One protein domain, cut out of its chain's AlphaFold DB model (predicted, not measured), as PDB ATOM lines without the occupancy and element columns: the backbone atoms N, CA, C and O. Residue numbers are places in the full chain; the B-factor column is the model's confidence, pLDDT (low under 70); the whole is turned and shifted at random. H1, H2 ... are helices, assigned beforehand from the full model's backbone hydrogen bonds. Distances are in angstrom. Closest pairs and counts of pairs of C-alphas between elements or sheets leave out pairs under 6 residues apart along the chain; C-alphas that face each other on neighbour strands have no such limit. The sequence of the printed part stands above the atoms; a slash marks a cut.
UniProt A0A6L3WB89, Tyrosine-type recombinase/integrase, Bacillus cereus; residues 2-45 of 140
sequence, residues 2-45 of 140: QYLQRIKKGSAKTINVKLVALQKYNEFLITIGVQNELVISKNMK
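What this domain is: This is residues 2 to 45 of the 140 residues of the protein "Tyrosine-type recombinase/integrase" of Bacillus cereus (UniProt A0A6L3WB89). One long helix, H2, makes the long axis, with short H1 folded back near its first end, while residues 32 to 45, with no named element, turn at its far end and run back alongside it. The printed part has 44 residues, with two named helices in the order H1, H2 and no named strand; the class is all helix. It is only just loose, close to compact, with a radius of gyration of the C-alphas of 11.6 A, and elongated, spanning 33 by 17 by 14 A.

How they stand to each other: H2, residues 12 to 31, and H1, residues 2 to 6, are close but not clearly touching; their closest C-alphas, of Leu 4 and Ile 15, are 6.6 A apart. In H1 and H2 every O i to N i+4 pair is within hydrogen-bond range.

Where its parts are: H2 measures 28.6 A from C-alpha 12 at (209.501, 178.402, 226.522) to C-alpha 31 at (191.857, 179.134, 203.994). H1 measures 5.8 A and begins at C-alpha 2, (197.200, 178.581, 230.130).

The domain as a whole: The C-alphas farthest apart, of Lys 9 and Gly 33, are 33.2 A apart. The printed part has no cut, and the link from H1 to H2 is tight. Mean pLDDT of the printed part is 83.8; residues 2 to 10 are under 70.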
ATOM      1  N   GLN A   2     197.132 179.165 228.779       60.53
ATOM      2  CA  GLN A   2     197.200 178.581 230.130       60.53
ATOM      3  C   GLN A   2     197.404 177.053 230.144       60.53
ATOM      4  O   GLN A   2     198.211 176.568 230.929       60.53
ATOM      5  N   TYR A   3     196.775 176.306 229.227       69.00
ATOM      6  CA  TYR A   3     196.921 174.844 229.125       69.00
ATOM      7  C   TYR A   3     198.383 174.391 228.927       69.00
ATOM      8  O   TYR A   3     198.905 173.568 229.679       69.00
ATOM      9  N   LEU A   4     199.092 174.980 227.953       63.62
ATOM     10  CA  LEU A   4     200.483 174.614 227.645       63.62
ATOM     11  C   LEU A   4     201.459 174.964 228.776       63.62
ATOM     12  O   LEU A   4     202.471 174.284 228.936       63.62
ATOM     13  N   GLN A   5     201.162 176.019 229.536       57.47
ATOM     14  CA  GLN A   5     202.016 176.506 230.616       57.47
ATOM     15  C   GLN A   5     201.765 175.774 231.937       57.47
ATOM     16  O   GLN A   5     202.721 175.368 232.588       57.47
ATOM     17  N   ARG A   6     200.497 175.592 232.323       57.94
ATOM     18  CA  ARG A   6     200.118 175.039 233.631       57.94
ATOM     19  C   ARG A   6     200.097 173.513 233.660       57.94
ATOM     20  O   ARG A   6     200.463 172.937 234.674       57.94
ATOM     21  N   ILE A   7     199.718 172.862 232.557       60.72
ATOM     22  CA  ILE A   7     199.503 171.405 232.537       60.72
ATOM     23  C   ILE A   7     200.706 170.675 231.935       60.72
ATOM     24  O   ILE A   7     201.227 169.734 232.522       60.72
ATOM     25  N   LYS A   8     201.200 171.125 230.776       64.56
ATOM     26  CA  LYS A   8     202.288 170.436 230.054       64.56
ATOM     27  C   LYS A   8     203.708 170.803 230.519       64.56
ATOM     28  O   LYS A   8     204.638 170.175 230.027       64.56
ATOM     29  N   LYS A   9     203.884 171.815 231.389       68.38
ATOM     30  CA  LYS A   9     205.181 172.302 231.926       68.38
ATOM     31  C   LYS A   9     206.322 172.377 230.885       68.38
ATOM     32  O   LYS A   9     207.472 172.070 231.176       68.38
ATOM     33  N   GLY A  10     206.015 172.752 229.640       67.81
ATOM     34  CA  GLY A  10     207.004 172.768 228.557       67.81
ATOM     35  C   GLY A  10     207.963 173.959 228.647       67.81
ATOM     36  O   GLY A  10     207.570 175.040 229.086       67.81
ATOM     37  N   SER A  11     209.198 173.797 228.156       81.81
ATOM     38  CA  SER A  11     210.138 174.919 228.021       81.81
ATOM     39  C   SER A  11     209.562 176.022 227.124       81.81
ATOM     40  O   SER A  11     208.755 175.752 226.228       81.81
ATOM     41  N   ALA A  12     209.990 177.274 227.319       84.00
ATOM     42  CA  ALA A  12     209.501 178.402 226.522       84.00
ATOM     43  C   ALA A  12     209.686 178.175 225.008       84.00
ATOM     44  O   ALA A  12     208.782 178.472 224.227       84.00
ATOM     45  N   LYS A  13     210.801 177.546 224.602       84.56
ATOM     46  CA  LYS A  13     211.068 177.143 223.211       84.56
ATOM     47  C   LYS A  13     210.018 176.160 222.697       84.56
ATOM     48  O   LYS A  13     209.435 176.377 221.639       84.56
ATOM     49  N   THR A  14     209.718 175.126 223.479       86.19
ATOM     50  CA  THR A  14     208.699 174.120 223.140       86.19
ATOM     51  C   THR A  14     207.305 174.738 223.040       86.19
ATOM     52  O   THR A  14     206.549 174.421 222.124       86.19
ATOM     53  N   ILE A  15     206.958 175.644 223.959       86.69
ATOM     54  CA  ILE A  15     205.683 176.370 223.925       86.69
ATOM     55  C   ILE A  15     205.585 177.208 222.648       86.69
ATOM     56  O   ILE A  15     204.567 177.142 221.964       86.69
ATOM     57  N   ASN A  16     206.640 177.941 222.286       88.69
ATOM     58  CA  ASN A  16     206.655 178.759 221.074       88.69
ATOM     59  C   ASN A  16     206.510 177.918 219.798       88.69
ATOM     60  O   ASN A  16     205.757 178.313 218.912       88.69
ATOM     61  N   VAL A  17     207.156 176.749 219.713       88.56
ATOM     62  CA  VAL A  17     206.980 175.816 218.580       88.56
ATOM     63  C   VAL A  17     205.524 175.356 218.470       88.56
ATOM     64  O   VAL A  17     204.950 175.385 217.384       88.56
ATOM     65  N   LYS A  18     204.888 175.000 219.591       88.81
ATOM     66  CA  LYS A  18     203.470 174.605 219.604       88.81
ATOM     67  C   LYS A  18     202.541 175.750 219.207       88.81
ATOM     68  O   LYS A  18     201.582 175.522 218.481       88.81
ATOM     69  N   LEU A  19     202.830 176.976 219.643       89.56
ATOM     70  CA  LEU A  19     202.074 178.158 219.223       89.56
ATOM     71  C   LEU A  19     202.206 178.409 217.719       89.56
ATOM     72  O   LEU A  19     201.213 178.740 217.086       89.56
ATOM     73  N   VAL A  20     203.390 178.205 217.135       90.19
ATOM     74  CA  VAL A  20     203.575 178.289 215.677       90.19
ATOM     75  C   VAL A  20     202.748 177.224 214.955       90.19
ATOM     76  O   VAL A  20     202.089 177.549 213.974       90.19
ATOM     77  N   ALA A  21     202.728 175.985 215.449       91.25
ATOM     78  CA  ALA A  21     201.908 174.926 214.860       91.25
ATOM     79  C   ALA A  21     200.404 175.258 214.916       91.25
ATOM     80  O   ALA A  21     199.712 175.129 213.911       91.25
ATOM     81  N   LEU A  22     199.914 175.753 216.058       91.44
ATOM     82  CA  LEU A  22     198.521 176.193 216.208       91.44
ATOM     83  C   LEU A  22     198.186 177.382 215.303       91.44
ATOM     84  O   LEU A  22     197.113 177.407 214.712       91.44
ATOM     85  N   GLN A  23     199.107 178.340 215.164       91.56
ATOM     86  CA  GLN A  23     198.950 179.460 214.241       91.56
ATOM     87  C   GLN A  23     198.796 178.958 212.798       91.56
ATOM     88  O   GLN A  23     197.866 179.365 212.114       91.56
ATOM     89  N   LYS A  24     199.650 178.022 212.356       92.44
ATOM     90  CA  LYS A  24     199.559 177.421 211.014       92.44
ATOM     91  C   LYS A  24     198.277 176.627 210.790       92.44
ATOM     92  O   LYS A  24     197.710 176.690 209.706       92.44
ATOM     93  N   TYR A  25     197.796 175.924 211.809       93.88
ATOM     94  CA  TYR A  25     196.517 175.229 211.727       93.88
ATOM     95  C   TYR A  25     195.338 176.203 211.600       93.88
ATOM     96  O   TYR A  25     194.456 176.000 210.776       93.88
ATOM     97  N   ASN A  26     195.343 177.298 212.360       93.12
ATOM     98  CA  ASN A  26     194.316 178.331 212.254       93.12
ATOM     99  C   ASN A  26     194.370 179.064 210.896       93.12
ATOM    100  O   ASN A  26     193.321 179.267 210.298       93.12
ATOM    101  N   GLU A  27     195.558 179.350 210.346       93.62
ATOM    102  CA  GLU A  27     195.717 179.852 208.963       93.62
ATOM    103  C   GLU A  27     195.081 178.900 207.928       93.62
ATOM    104  O   GLU A  27     194.368 179.339 207.023       93.62
ATOM    105  N   PHE A  28     195.284 177.589 208.088       95.44
ATOM    106  CA  PHE A  28     194.640 176.575 207.252       95.44
ATOM    107  C   PHE A  28     193.109 176.588 207.391       95.44
ATOM    108  O   PHE A  28     192.420 176.605 206.374       95.44
ATOM    109  N   LEU A  29     192.574 176.651 208.617       95.62
ATOM    110  CA  LEU A  29     191.125 176.716 208.863       95.62
ATOM    111  C   LEU A  29     190.470 177.950 208.234       95.62
ATOM    112  O   LEU A  29     189.333 177.863 207.772       95.62
ATOM    113  N   ILE A  30     191.189 179.074 208.184       94.88
ATOM    114  CA  ILE A  30     190.732 180.277 207.479       94.88
ATOM    115  C   ILE A  30     190.712 180.052 205.970       94.88
ATOM    116  O   ILE A  30     189.741 180.394 205.304       94.88
ATOM    117  N   THR A  31     191.752 179.415 205.433       95.50
ATOM    118  CA  THR A  31     191.857 179.134 203.994       95.50
ATOM    119  C   THR A  31     190.714 178.246 203.498       95.50
ATOM    120  O   THR A  31     190.229 178.441 202.389       95.50
ATOM    121  N   ILE A  32     190.250 177.300 204.318       97.06
ATOM    122  CA  ILE A  32     189.113 176.426 203.982       97.06
ATOM    123  C   ILE A  32     187.742 176.998 204.396       97.06
ATOM    124  O   ILE A  32     186.739 176.300 204.280       97.06
ATOM    125  N   GLY A  33     187.685 178.232 204.908       94.50
ATOM    126  CA  GLY A  33     186.435 178.912 205.272       94.50
ATOM    127  C   GLY A  33     185.750 178.412 206.550       94.50
ATOM    128  O   GLY A  33     184.591 178.735 206.788       94.50
ATOM    129  N   VAL A  34     186.437 177.628 207.390       95.94
ATOM    130  CA  VAL A  34     185.896 177.145 208.678       95.94
ATOM    131  C   VAL A  34     186.010 178.213 209.771       95.94
ATOM    132  O   VAL A  34     185.223 178.233 210.715       95.94
ATOM    133  N   GLN A  35     187.000 179.102 209.669       92.12
ATOM    134  CA  GLN A  35     187.201 180.221 210.590       92.12
ATOM    135  C   GLN A  35     187.470 181.510 209.817       92.12
ATOM    136  O   GLN A  35     187.959 181.468 208.699       92.12
ATOM    137  N   ASN A  36     187.209 182.662 210.434       89.62
ATOM    138  CA  ASN A  36     187.383 183.965 209.776       89.62
ATOM    139  C   ASN A  36     188.544 184.785 210.353       89.62
ATOM    140  O   ASN A  36     188.952 185.780 209.762       89.62
ATOM    141  N   GLU A  37     189.088 184.380 211.504       89.50
ATOM    142  CA  GLU A  37     190.034 185.195 212.264       89.50
ATOM    143  C   GLU A  37     191.266 184.417 212.717       89.50
ATOM    144  O   GLU A  37     191.203 183.239 213.096       89.50
ATOM    145  N   LEU A  38     192.399 185.124 212.725       87.50
ATOM    146  CA  LEU A  38     193.652 184.620 213.262       87.50
ATOM    147  C   LEU A  38     193.677 184.793 214.789       87.50
ATOM    148  O   LEU A  38     193.924 185.879 215.309       87.50
ATOM    149  N   VAL A  39     193.478 183.697 215.516       87.00
ATOM    150  CA  VAL A  39     193.375 183.669 216.984       87.00
ATOM    151  C   VAL A  39     194.753 183.702 217.658       87.00
ATOM    152  O   VAL A  39     194.899 184.175 218.787       87.00
ATOM    153  N   ILE A  40     195.795 183.197 216.987       84.56
ATOM    154  CA  ILE A  40     197.152 183.120 217.547       84.56
ATOM    155  C   ILE A  40     198.018 184.258 217.008       84.56
ATOM    156  O   ILE A  40     198.555 184.190 215.904       84.56
ATOM    157  N   SER A  41     198.211 185.294 217.826       80.25
ATOM    158  CA  SER A  41     199.041 186.446 217.472       80.25
ATOM    159  C   SER A  41     200.513 186.264 217.867       80.25
ATOM    160  O   SER A  41     200.864 185.509 218.781       80.25
ATOM    161  N   LYS A  42     201.415 187.002 217.201       75.50
ATOM    162  CA  LYS A  42     202.864 186.979 217.493       75.50
ATOM    163  C   LYS A  42     203.176 187.332 218.953       75.50
ATOM    164  O   LYS A  42     204.108 186.768 219.523       75.50
ATOM    165  N   ASN A  43     202.362 188.192 219.563       80.56
ATOM    166  CA  ASN A  43     202.520 188.675 220.938       80.56
ATOM    167  C   ASN A  43     202.278 187.575 221.984       80.56
ATOM    168  O   ASN A  43     202.677 187.716 223.135       80.56
ATOM    169  N   MET A  44     201.671 186.451 221.585       82.00
ATOM    170  CA  MET A  44     201.509 185.278 222.439       82.00
ATOM    171  C   MET A  44     202.788 184.431 222.547       82.00
ATOM    172  O   MET A  44     202.832 183.484 223.327       82.00
ATOM    173  N   LYS A  45     203.846 184.700 221.777       83.06
ATOM    174  CA  LYS A  45     205.109 183.960 221.920       83.06
ATOM    175  C   LYS A  45     205.869 184.475 223.137       83.06
ATOM    176  O   LYS A  45     206.004 185.679 223.337       83.06
TER     177      LYS A  45